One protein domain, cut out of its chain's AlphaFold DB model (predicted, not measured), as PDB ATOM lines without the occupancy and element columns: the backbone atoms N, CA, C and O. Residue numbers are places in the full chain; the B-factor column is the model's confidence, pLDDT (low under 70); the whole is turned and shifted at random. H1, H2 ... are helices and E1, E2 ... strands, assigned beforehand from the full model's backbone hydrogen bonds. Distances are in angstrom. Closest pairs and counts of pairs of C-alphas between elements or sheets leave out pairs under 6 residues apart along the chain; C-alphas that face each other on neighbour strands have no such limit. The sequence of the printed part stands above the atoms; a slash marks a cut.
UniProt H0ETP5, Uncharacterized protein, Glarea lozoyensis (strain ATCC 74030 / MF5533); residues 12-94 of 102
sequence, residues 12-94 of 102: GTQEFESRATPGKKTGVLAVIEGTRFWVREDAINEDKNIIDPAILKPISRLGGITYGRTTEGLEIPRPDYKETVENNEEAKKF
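This is residues 12 to 94 of the 102 residues of an uncharacterized protein of Glarea lozoyensis (strain ATCC 74030 / MF5533) (UniProt H0ETP5). The printed part is an open, drawn-out arch with three small separate parts strung along it: a two-stranded hairpin, E1 and E2, at one end; a loop-rich middle with the short helix H1 and the small hairpin of E3 and E4; and a corner of two short helices, H2 and H3, at the other end. Residues 74 to 80 stand free as a bare strip between the middle and the helical end. There are 83 residues, with four named strands and three named helices in the order E1, E2, H1, E3, E4, H2, H3; both two-stranded sheets, E1 - E2 and E3 - E4, are antiparallel. The class is mixed, helices and strands, with under half of the residues in named elements. The whole is extended, with a radius of gyration of the C-alphas of 21.4 A and spans of 58 by 42 by 31 A.

E1 is residues 12 to 17, 16.8 A long, and begins at C-alpha 12 at (-44.359, 33.397, -18.371). E2 is residues 25 to 32, 20.2 A. H1 is residues 53 to 56, 4.9 A, with C-alpha 53 at (-15.300, 31.772, -11.850). E3 is residues 59 to 61, 6.8 A, and E4 is residues 67 to 69, 7.0 A. H2 is residues 81 to 86, 6.6 A; H3 is residues 91 to 94, 5.6 A, and ends at C-alpha 94 at (-21.753, -1.401, -19.600).

E1 and E2 form a hairpin, antiparallel at 164 degrees; N 14 and O 29 are 2.8 A apart and N 31 and O 12 are 2.8 A apart, within hydrogen-bond range. E1 is apart from H1, and E2 is apart from E3 and E4. E3 and E4 form a second hairpin, antiparallel at 151 degrees, with N 60 and O 68 within hydrogen-bond range at 2.9 A. H1 is apart from E4. H2 and H3 touch only at the corner by their link; their closest C-alphas are those of Val 85 and Ala 91, 5.1 A apart. In H2 every O i to N i+4 pair is within hydrogen-bond range; H1 and H3 are too short for such a pair, and the one O i to N i+3 pair is within range in H3 but not in H1.

The two C-alphas farthest apart, those of Gly 23 and Glu 89, are 58.6 A from each other. The printed part has no cut. The links from E2 to H1, 20 residues, and from E4 to H2, 11 residues, are long. The mean pLDDT of the printed part is 93.8, and no printed residue is under 70.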
ATOM      1  N   GLY A  12     -43.288  34.282 -18.821       93.50
ATOM      2  CA  GLY A  12     -44.359  33.397 -18.371       93.50
ATOM      3  C   GLY A  12     -44.308  33.229 -16.858       93.50
ATOM      4  O   GLY A  12     -43.231  33.070 -16.290       93.50
ATOM      5  N   THR A  13     -45.461  33.251 -16.189       96.25
ATOM      6  CA  THR A  13     -45.545  33.021 -14.740       96.25
ATOM      7  C   THR A  13     -46.554  31.934 -14.411       96.25
ATOM      8  O   THR A  13     -47.659  31.938 -14.950       96.25
ATOM      9  N   GLN A  14     -46.209  31.046 -13.484       96.00
ATOM     10  CA  GLN A  14     -47.103  30.029 -12.946       96.00
ATOM     11  C   GLN A  14     -47.124  30.116 -11.424       96.00
ATOM     12  O   GLN A  14     -46.097  29.943 -10.767       96.00
ATOM     13  N   GLU A  15     -48.300  30.359 -10.859       96.06
ATOM     14  CA  GLU A  15     -48.480  30.345  -9.413       96.06
ATOM     15  C   GLU A  15     -48.711  28.924  -8.896       96.06
ATOM     16  O   GLU A  15     -49.387  28.110  -9.530       96.06
ATOM     17  N   PHE A  16     -48.202  28.646  -7.699       95.25
ATOM     18  CA  PHE A  16     -48.425  27.396  -6.987       95.25
ATOM     19  C   PHE A  16     -49.213  27.661  -5.714       95.25
ATOM     20  O   PHE A  16     -48.822  28.478  -4.875       95.25
ATOM     21  N   GLU A  17     -50.319  26.942  -5.564       94.44
ATOM     22  CA  GLU A  17     -51.132  26.962  -4.356       94.44
ATOM     23  C   GLU A  17     -50.637  25.954  -3.325       94.44
ATOM     24  O   GLU A  17     -50.206  24.841  -3.644       94.44
ATOM     25  N   SER A  18     -50.735  26.350  -2.060       93.31
ATOM     26  CA  SER A  18     -50.459  25.482  -0.929       93.31
ATOM     27  C   SER A  18     -51.451  24.329  -0.902       93.31
ATOM     28  O   SER A  18     -52.654  24.530  -0.740       93.31
ATOM     29  N   ARG A  19     -50.935  23.100  -0.926       91.75
ATOM     30  CA  ARG A  19     -51.737  21.910  -0.608       91.75
ATOM     31  C   ARG A  19     -52.149  21.863   0.867       91.75
ATOM     32  O   ARG A  19     -53.201  21.326   1.184       91.75
ATOM     33  N   ALA A  20     -51.332  22.425   1.760       94.94
ATOM     34  CA  ALA A  20     -51.588  22.436   3.202       94.94
ATOM     35  C   ALA A  20     -52.522  23.578   3.648       94.94
ATOM     36  O   ALA A  20     -53.070  23.540   4.744       94.94
ATOM     37  N   THR A  21     -52.690  24.621   2.829       94.69
ATOM     38  CA  THR A  21     -53.515  25.798   3.146       94.69
ATOM     39  C   THR A  21     -54.230  26.276   1.878       94.69
ATOM     40  O   THR A  21     -53.741  27.200   1.222       94.69
ATOM     41  N   PRO A  22     -55.354  25.640   1.498       91.44
ATOM     42  CA  PRO A  22     -56.071  25.957   0.264       91.44
ATOM     43  C   PRO A  22     -56.366  27.456   0.112       91.44
ATOM     44  O   PRO A  22     -56.689  28.133   1.088       91.44
ATOM     45  N   GLY A  23     -56.222  27.984  -1.105       91.25
ATOM     46  CA  GLY A  23     -56.388  29.411  -1.403       91.25
ATOM     47  C   GLY A  23     -55.161  30.285  -1.107       91.25
ATOM     48  O   GLY A  23     -55.127  31.444  -1.517       91.25
ATOM     49  N   LYS A  24     -54.118  29.754  -0.451       94.88
ATOM     50  CA  LYS A  24     -52.847  30.467  -0.255       94.88
ATOM     51  C   LYS A  24     -51.865  30.150  -1.380       94.88
ATOM     52  O   LYS A  24     -51.405  29.016  -1.498       94.88
ATOM     53  N   LYS A  25     -51.456  31.164  -2.142       94.88
ATOM     54  CA  LYS A  25     -50.314  31.077  -3.068       94.88
ATOM     55  C   LYS A  25     -49.013  30.970  -2.262       94.88
ATOM     56  O   LYS A  25     -48.786  31.767  -1.353       94.88
ATOM     57  N   THR A  26     -48.172  29.977  -2.548       94.38
ATOM     58  CA  THR A  26     -46.908  29.723  -1.820       94.38
ATOM     59  C   THR A  26     -45.660  29.999  -2.635       94.38
ATOM     60  O   THR A  26     -44.576  30.103  -2.069       94.38
ATOM     61  N   GLY A  27     -45.798  30.117  -3.949       94.00
ATOM     62  CA  GLY A  27     -44.686  30.427  -4.829       94.00
ATOM     63  C   GLY A  27     -45.172  30.764  -6.224       94.00
ATOM     64  O   GLY A  27     -46.300  30.439  -6.598       94.00
ATOM     65  N   VAL A  28     -44.300  31.407  -6.986       96.12
ATOM     66  CA  VAL A  28     -44.507  31.702  -8.400       96.12
ATOM     67  C   VAL A  28     -43.239  31.287  -9.132       96.12
ATOM     68  O   VAL A  28     -42.148  31.711  -8.759       96.12
ATOM     69  N   LEU A  29     -43.376  30.440 -10.151       96.00
ATOM     70  CA  LEU A  29     -42.314  30.202 -11.122       96.00
ATOM     71  C   LEU A  29     -42.421  31.277 -12.193       96.00
ATOM     72  O   LEU A  29     -43.463  31.399 -12.830       96.00
ATOM     73  N   ALA A  30     -41.344  32.026 -12.394       95.62
ATOM     74  CA  ALA A  30     -41.197  32.912 -13.537       95.62
ATOM     75  C   ALA A  30     -40.219  32.283 -14.535       95.62
ATOM     76  O   ALA A  30     -39.123  31.866 -14.161       95.62
ATOM     77  N   VAL A  31     -40.619  32.232 -15.801       95.69
ATOM     78  CA  VAL A  31     -39.782  31.873 -16.945       95.69
ATOM     79  C   VAL A  31     -39.577  33.144 -17.753       95.69
ATOM     80  O   VAL A  31     -40.548  33.772 -18.172       95.69
ATOM     81  N   ILE A  32     -38.320  33.544 -17.926       94.06
ATOM     82  CA  ILE A  32     -37.946  34.809 -18.559       94.06
ATOM     83  C   ILE A  32     -36.934  34.513 -19.658       94.06
ATOM     84  O   ILE A  32     -35.970  33.778 -19.444       94.06
ATOM     85  N   GLU A  33     -37.141  35.116 -20.820       94.88
ATOM     86  CA  GLU A  33     -36.184  35.097 -21.918       94.88
ATOM     87  C   GLU A  33     -35.068  36.129 -21.686       94.88
ATOM     88  O   GLU A  33     -35.296  37.340 -21.707       94.88
ATOM     89  N   GLY A  34     -33.844  35.651 -21.454       92.12
ATOM     90  CA  GLY A  34     -32.660  36.503 -21.341       92.12
ATOM     91  C   GLY A  34     -32.121  36.884 -22.719       92.12
ATOM     92  O   GLY A  34     -31.495  36.063 -23.379       92.12
ATOM     93  N   THR A  35     -32.332  38.129 -23.145       93.19
ATOM     94  CA  THR A  35     -31.924  38.608 -24.482       93.19
ATOM     95  C   THR A  35     -30.578  39.336 -24.498       93.19
ATOM     96  O   THR A  35     -30.015  39.584 -25.564       93.19
ATOM     97  N   ARG A  36     -30.050  39.716 -23.326       93.00
ATOM     98  CA  ARG A  36     -28.795  40.464 -23.173       93.00
ATOM     99  C   ARG A  36     -28.074  40.044 -21.896       93.00
ATOM    100  O   ARG A  36     -28.704  39.908 -20.850       93.00
ATOM    101  N   PHE A  37     -26.754  39.897 -21.985       93.56
ATOM    102  CA  PHE A  37     -25.890  39.492 -20.878       93.56
ATOM    103  C   PHE A  37     -24.762  40.509 -20.716       93.56
ATOM    104  O   PHE A  37     -24.115  40.884 -21.693       93.56
ATOM    105  N   TRP A  38     -24.528  40.947 -19.482       95.19
ATOM    106  CA  TRP A  38     -23.425  41.832 -19.126       95.19
ATOM    107  C   TRP A  38     -22.469  41.067 -18.229       95.19
ATOM    108  O   TRP A  38     -22.863  40.559 -17.181       95.19
ATOM    109  N   VAL A  39     -21.215  40.990 -18.653       96.00
ATOM    110  CA  VAL A  39     -20.144  40.308 -17.928       96.00
ATOM    111  C   VAL A  39     -18.967  41.266 -17.833       96.00
ATOM    112  O   VAL A  39     -18.755  42.082 -18.731       96.00
ATOM    113  N   ARG A  40     -18.229  41.202 -16.722       97.00
ATOM    114  CA  ARG A  40     -17.009  41.991 -16.541       97.00
ATOM    115  C   ARG A  40     -15.984  41.566 -17.595       97.00
ATOM    116  O   ARG A  40     -15.813  40.371 -17.816       97.00
ATOM    117  N   GLU A  41     -15.340  42.533 -18.239       96.62
ATOM    118  CA  GLU A  41     -14.468  42.285 -19.399       96.62
ATOM    119  C   GLU A  41     -13.290  41.357 -19.081       96.62
ATOM    120  O   GLU A  41     -12.905  40.555 -19.918       96.62
ATOM    121  N   ASP A  42     -12.757  41.421 -17.862       97.50
ATOM    122  CA  ASP A  42     -11.676  40.551 -17.383       97.50
ATOM    123  C   ASP A  42     -12.148  39.140 -17.005       97.50
ATOM    124  O   ASP A  42     -11.320  38.256 -16.828       97.50
ATOM    125  N   ALA A  43     -13.453  38.920 -16.837       96.88
ATOM    126  CA  ALA A  43     -14.017  37.651 -16.388       96.88
ATOM    127  C   ALA A  43     -14.519  36.779 -17.541       96.88
ATOM    128  O   ALA A  43     -15.000  35.683 -17.282       96.88
ATOM    129  N   ILE A  44     -14.483  37.256 -18.784       97.56
ATOM    130  CA  ILE A  44     -15.016  36.553 -19.952       97.56
ATOM    131  C   ILE A  44     -13.899  36.287 -20.960       97.56
ATOM    132  O   ILE A  44     -13.024  37.125 -21.156       97.56
ATOM    133  N   ASN A  45     -13.916  35.115 -21.593       96.12
ATOM    134  CA  ASN A  45     -12.942  34.792 -22.631       96.12
ATOM    135  C   ASN A  45     -13.197  35.574 -23.938       96.12
ATOM    136  O   ASN A  45     -14.258  36.172 -24.133       96.12
ATOM    137  N   GLU A  46     -12.231  35.538 -24.860       96.81
ATOM    138  CA  GLU A  46     -12.293  36.259 -26.143       96.81
ATOM    139  C   GLU A  46     -13.515  35.867 -26.993       96.81
ATOM    140  O   GLU A  46     -14.178  36.736 -27.564       96.81
ATOM    141  N   ASP A  47     -13.870  34.577 -26.999       96.88
ATOM    142  CA  ASP A  47     -15.025  34.027 -27.727       96.88
ATOM    143  C   ASP A  47     -16.382  34.378 -27.092       96.88
ATOM    144  O   ASP A  47     -17.437  34.095 -27.663       96.88
ATOM    145  N   LYS A  48     -16.377  34.999 -25.906       95.69
ATOM    146  CA  LYS A  48     -17.568  35.410 -25.148       95.69
ATOM    147  C   LYS A  48     -18.549  34.278 -24.838       95.69
ATOM    148  O   LYS A  48     -19.758  34.502 -24.763       95.69
ATOM    149  N   ASN A  49     -18.040  33.070 -24.631       94.94
ATOM    150  CA  ASN A  49     -18.844  31.881 -24.345       94.94
ATOM    151  C   ASN A  49     -18.509  31.221 -22.997       94.94
ATOM    152  O   ASN A  49     -19.259  30.348 -22.561       94.94
ATOM    153  N   ILE A  50     -17.433  31.641 -22.320       94.75
ATOM    154  CA  ILE A  50     -16.997  31.093 -21.030       94.75
ATOM    155  C   ILE A  50     -16.643  32.235 -20.072       94.75
ATOM    156  O   ILE A  50     -15.979  33.203 -20.444       94.75
ATOM    157  N   ILE A  51     -17.090  32.102 -18.822       95.62
ATOM    158  CA  ILE A  51     -16.797  33.032 -17.728       95.62
ATOM    159  C   ILE A  51     -15.826  32.369 -16.754       95.62
ATOM    160  O   ILE A  51     -16.082  31.245 -16.327       95.62
ATOM    161  N   ASP A  52     -14.777  33.083 -16.350       94.44
ATOM    162  CA  ASP A  52     -13.829  32.667 -15.317       94.44
ATOM    163  C   ASP A  52     -14.443  32.827 -13.905       94.44
ATOM    164  O   ASP A  52     -14.629  33.954 -13.412       94.44
ATOM    165  N   PRO A  53     -14.736  31.718 -13.194       94.38
ATOM    166  CA  PRO A  53     -15.300  31.772 -11.850       94.38
ATOM    167  C   PRO A  53     -14.335  32.346 -10.802       94.38
ATOM    168  O   PRO A  53     -14.802  32.896  -9.802       94.38
ATOM    169  N   ALA A  54     -13.015  32.258 -11.001       94.12
ATOM    170  CA  ALA A  54     -12.022  32.808 -10.076       94.12
ATOM    171  C   ALA A  54     -12.043  34.346 -10.074       94.12
ATOM    172  O   ALA A  54     -11.800  34.988  -9.044       94.12
ATOM    173  N   ILE A  55     -12.399  34.937 -11.217       95.44
ATOM    174  CA  ILE A  55     -12.524  36.382 -11.410       95.44
ATOM    175  C   ILE A  55     -13.915  36.875 -10.990       95.44
ATOM    176  O   ILE A  55     -14.016  37.879 -10.270       95.44
ATOM    177  N   LEU A  56     -14.979  36.159 -11.384       95.56
ATOM    178  CA  LEU A  56     -16.366  36.501 -11.042       95.56
ATOM    179  C   LEU A  56     -16.683  36.286  -9.550       95.56
ATOM    180  O   LEU A  56     -17.500  37.017  -8.990       95.56
ATOM    181  N   LYS A  57     -16.024  35.318  -8.896       95.50
ATOM    182  CA  LYS A  57     -16.178  34.963  -7.471       95.50
ATOM    183  C   LYS A  57     -17.636  34.684  -7.060       95.50
ATOM    184  O   LYS A  57     -18.147  35.333  -6.142       95.50
ATOM    185  N   PRO A  58     -18.325  33.730  -7.714       96.06
ATOM    186  CA  PRO A  58     -19.719  33.438  -7.405       96.06
ATOM    187  C   PRO A  58     -19.893  32.867  -5.987       96.06
ATOM    188  O   PRO A  58     -19.026  32.164  -5.454       96.06
ATOM    189  N   ILE A  59     -21.050  33.166  -5.389       97.31
ATOM    190  CA  ILE A  59     -21.463  32.710  -4.058       97.31
ATOM    191  C   ILE A  59     -22.692  31.810  -4.195       97.31
ATOM    192  O   ILE A  59     -23.695  32.215  -4.781       97.31
ATOM    193  N   SER A  60     -22.646  30.610  -3.618       96.75
ATOM    194  CA  SER A  60     -23.791  29.703  -3.538       96.75
ATOM    195  C   SER A  60     -24.569  29.907  -2.236       96.75
ATOM    196  O   SER A  60     -23.991  30.143  -1.171       96.75
ATOM    197  N   ARG A  61     -25.902  29.806  -2.303       96.56
ATOM    198  CA  ARG A  61     -26.758  29.728  -1.111       96.56
ATOM    199  C   ARG A  61     -26.840  28.279  -0.648       96.56
ATOM    200  O   ARG A  61     -27.121  27.391  -1.448       96.56
ATOM    201  N   LEU A  62     -26.637  28.061   0.644       96.12
ATOM    202  CA  LEU A  62     -26.775  26.764   1.295       96.12
ATOM    203  C   LEU A  62     -27.991  26.773   2.237       96.12
ATOM    204  O   LEU A  62     -28.809  27.698   2.228       96.12
ATOM    205  N   GLY A  63     -28.132  25.719   3.043       95.69
ATOM    206  CA  GLY A  63     -29.197  25.622   4.039       95.69
ATOM    207  C   GLY A  63     -29.165  26.780   5.045       95.69
ATOM    208  O   GLY A  63     -28.100  27.210   5.491       95.69
ATOM    209  N   GLY A  64     -30.344  27.281   5.418       96.06
ATOM    210  CA  GLY A  64     -30.462  28.389   6.369       96.06
ATOM    211  C   GLY A  64     -29.818  29.666   5.833       96.06
ATOM    212  O   GLY A  64     -30.094  30.056   4.703       96.06
ATOM    213  N   ILE A  65     -28.980  30.323   6.640       96.94
ATOM    214  CA  ILE A  65     -28.249  31.560   6.292       96.94
ATOM    215  C   ILE A  65     -26.799  31.304   5.852       96.94
ATOM    216  O   ILE A  65     -25.984  32.224   5.837       96.94
ATOM    217  N   THR A  66     -26.459  30.062   5.526       98.12
ATOM    218  CA  THR A  66     -25.098  29.669   5.158       98.12
ATOM    219  C   THR A  66     -24.847  29.920   3.672       98.12
ATOM    220  O   THR A  66     -25.726  29.701   2.835       98.12
ATOM    221  N   TYR A  67     -23.633  30.353   3.336       98.25
ATOM    222  CA  TYR A  67     -23.197  30.617   1.966       98.25
ATOM    223  C   TYR A  67     -21.823  30.001   1.706       98.25
ATOM    224  O   TYR A  67     -20.993  29.932   2.614       98.25
ATOM    225  N   GLY A  68     -21.584  29.566   0.470       97.75
ATOM    226  CA  GLY A  68     -20.310  29.007   0.021       97.75
ATOM    227  C   GLY A  68     -19.673  29.852  -1.079       97.75
ATOM    228  O   GLY A  68     -20.375  30.448  -1.892       97.75
ATOM    229  N   ARG A  69     -18.339  29.893  -1.125       96.94
ATOM    230  CA  ARG A  69     -17.590  30.439  -2.270       96.94
ATOM    231  C   ARG A  69     -17.222  29.307  -3.220       96.94
ATOM    232  O   ARG A  69     -16.764  28.265  -2.753       96.94
ATOM    233  N   THR A  70     -17.317  29.540  -4.525       95.56
ATOM    234  CA  THR A  70     -16.665  28.663  -5.510       95.56
ATOM    235  C   THR A  70     -15.167  28.947  -5.484       95.56
ATOM    236  O   THR A  70     -14.730  30.013  -5.911       95.56
ATOM    237  N   THR A  71     -14.395  28.036  -4.894       95.19
ATOM    238  CA  THR A  71     -12.944  28.206  -4.679       95.19
ATOM    239  C   THR A  71     -12.098  27.366  -5.627       95.19
ATOM    240  O   THR A  71     -10.978  27.759  -5.929       95.19
ATOM    241  N   GLU A  72     -12.649  26.264  -6.131       93.00
ATOM    242  CA  GLU A  72     -12.000  25.351  -7.068       93.00
ATOM    243  C   GLU A  72     -13.008  24.911  -8.133       93.00
ATOM    244  O   GLU A  72     -14.214  24.827  -7.874       93.00
ATOM    245  N   GLY A  73     -12.507  24.633  -9.332       89.88
ATOM    246  CA  GLY A  73     -13.273  24.103 -10.450       89.88
ATOM    247  C   GLY A  73     -12.380  23.221 -11.313       89.88
ATOM    248  O   GLY A  73     -11.167  23.414 -11.356       89.88
ATOM    249  N   LEU A  74     -12.985  22.245 -11.985       92.94
ATOM    250  CA  LEU A  74     -12.317  21.426 -12.988       92.94
ATOM    251  C   LEU A  74     -13.211  21.289 -14.218       92.94
ATOM    252  O   LEU A  74     -14.438  21.271 -14.103       92.94
ATOM    253  N   GLU A  75     -12.591  21.162 -15.384       88.56
ATOM    254  CA  GLU A  75     -13.302  20.837 -16.612       88.56
ATOM    255  C   GLU A  75     -13.336  19.322 -16.791       88.56
ATOM    256  O   GLU A  75     -12.303  18.659 -16.867       88.56
ATOM    257  N   ILE A  76     -14.546  18.769 -16.844       92.69
ATOM    258  CA  ILE A  76     -14.771  17.366 -17.188       92.69
ATOM    259  C   ILE A  76     -15.383  17.364 -18.587       92.69
ATOM    260  O   ILE A  76     -16.588  17.614 -18.713       92.69
ATOM    261  N   PRO A  77     -14.590  17.136 -19.650       89.12
ATOM    262  CA  PRO A  77     -15.129  17.104 -20.996       89.12
ATOM    263  C   PRO A  77     -16.134  15.962 -21.113       89.12
ATOM    264  O   PRO A  77     -15.961  14.884 -20.535       89.12
ATOM    265  N   ARG A  78     -17.202  16.197 -21.880       90.00
ATOM    266  CA  ARG A  78     -18.131  15.123 -22.213       90.00
ATOM    267  C   ARG A  78     -17.352  14.057 -22.994       90.00
ATOM    268  O   ARG A  78     -16.761  14.405 -24.014       90.00
ATOM    269  N   PRO A  79     -17.351  12.790 -22.554       88.69
ATOM    270  CA  PRO A  79     -16.667  11.738 -23.286       88.69
ATOM    271  C   PRO A  79     -17.318  11.547 -24.656       88.69
ATOM    272  O   PRO A  79     -18.548  11.486 -24.764       88.69
ATOM    273  N   ASP A  80     -16.494  11.447 -25.697       91.94
ATOM    274  CA  ASP A  80     -16.959  11.048 -27.019       91.94
ATOM    275  C   ASP A  80     -17.343   9.565 -26.989       91.94
ATOM    276  O   ASP A  80     -16.562   8.716 -26.558       91.94
ATOM    277  N   TYR A  81     -18.564   9.239 -27.411       89.56
ATOM    278  CA  TYR A  81     -19.070   7.870 -27.310       89.56
ATOM    279  C   TYR A  81     -18.282   6.896 -28.191       89.56
ATOM    280  O   TYR A  81     -18.018   5.764 -27.785       89.56
ATOM    281  N   LYS A  82     -17.868   7.325 -29.385       88.19
ATOM    282  CA  LYS A  82     -17.124   6.467 -30.303       88.19
ATOM    283  C   LYS A  82     -15.750   6.134 -29.730       88.19
ATOM    284  O   LYS A  82     -15.359   4.969 -29.687       88.19
ATOM    285  N   GLU A  83     -15.042   7.131 -29.219       88.31
ATOM    286  CA  GLU A  83     -13.720   6.930 -28.631       88.31
ATOM    287  C   GLU A  83     -13.777   6.161 -27.311       88.31
ATOM    288  O   GLU A  83     -12.987   5.243 -27.090       88.31
ATOM    289  N   THR A  84     -14.718   6.509 -26.437       89.25
ATOM    290  CA  THR A  84     -14.749   5.969 -25.071       89.25
ATOM    291  C   THR A  84     -15.516   4.661 -24.938       89.25
ATOM    292  O   THR A  84     -15.255   3.913 -23.995       89.25
ATOM    293  N   VAL A  85     -16.424   4.355 -25.869       89.81
ATOM    294  CA  VAL A  85     -17.269   3.156 -25.824       89.81
ATOM    295  C   VAL A  85     -17.066   2.271 -27.050       89.81
ATOM    296  O   VAL A  85     -16.722   1.103 -26.892       89.81
ATOM    297  N   GLU A  86     -17.240   2.778 -28.274       87.94
ATOM    298  CA  GLU A  86     -17.151   1.919 -29.473       87.94
ATOM    299  C   GLU A  86     -15.751   1.335 -29.692       87.94
ATOM    300  O   GLU A  86     -15.621   0.198 -30.153       87.94
ATOM    301  N   ASN A  87     -14.709   2.069 -29.310       90.94
ATOM    302  CA  ASN A  87     -13.322   1.622 -29.416       90.94
ATOM    303  C   ASN A  87     -12.809   0.906 -28.152       90.94
ATOM    304  O   ASN A  87     -11.638   0.530 -28.099       90.94
ATOM    305  N   ASN A  88     -13.657   0.699 -27.136       90.31
ATOM    306  CA  ASN A  88     -13.276   0.083 -25.867       90.31
ATOM    307  C   ASN A  88     -14.174  -1.123 -25.532       90.31
ATOM    308  O   ASN A  88     -15.321  -0.988 -25.106       90.31
ATOM    309  N   GLU A  89     -13.619  -2.329 -25.679       89.12
ATOM    310  CA  GLU A  89     -14.327  -3.599 -25.447       89.12
ATOM    311  C   GLU A  89     -14.808  -3.804 -24.003       89.12
ATOM    312  O   GLU A  89     -15.763  -4.542 -23.760       89.12
ATOM    313  N   GLU A  90     -14.170  -3.167 -23.024       89.94
ATOM    314  CA  GLU A  90     -14.631  -3.204 -21.638       89.94
ATOM    315  C   GLU A  90     -15.824  -2.266 -21.437       89.94
ATOM    316  O   GLU A  90     -16.836  -2.673 -20.868       89.94
ATOM    317  N   ALA A  91     -15.752  -1.053 -21.988       88.38
ATOM    318  CA  ALA A  91     -16.824  -0.067 -21.921       88.38
ATOM    319  C   ALA A  91     -18.121  -0.563 -22.585       88.38
ATOM    320  O   ALA A  91     -19.210  -0.354 -22.043       88.38
ATOM    321  N   LYS A  92     -18.019  -1.300 -23.703       89.06
ATOM    322  CA  LYS A  92     -19.170  -1.925 -24.385       89.06
ATOM    323  C   LYS A  92     -20.023  -2.795 -23.464       89.06
ATOM    324  O   LYS A  92     -21.236  -2.854 -23.642       89.06
ATOM    325  N   LYS A  93     -19.423  -3.435 -22.454       90.56
ATOM    326  CA  LYS A  93     -20.132  -4.319 -21.510       90.56
ATOM    327  C   LYS A  93     -21.100  -3.564 -20.599       90.56
ATOM    328  O   LYS A  93     -22.007  -4.175 -20.041       90.56
ATOM    329  N   PHE A  94     -20.916  -2.252 -20.444       86.56
ATOM    330  CA  PHE A  94     -21.753  -1.401 -19.600       86.56
ATOM    331  C   PHE A  94     -22.852  -0.667 -20.381       86.56
ATOM    332  O   PHE A  94     -23.701  -0.011 -19.771       86.56
TER     333      PHE A  94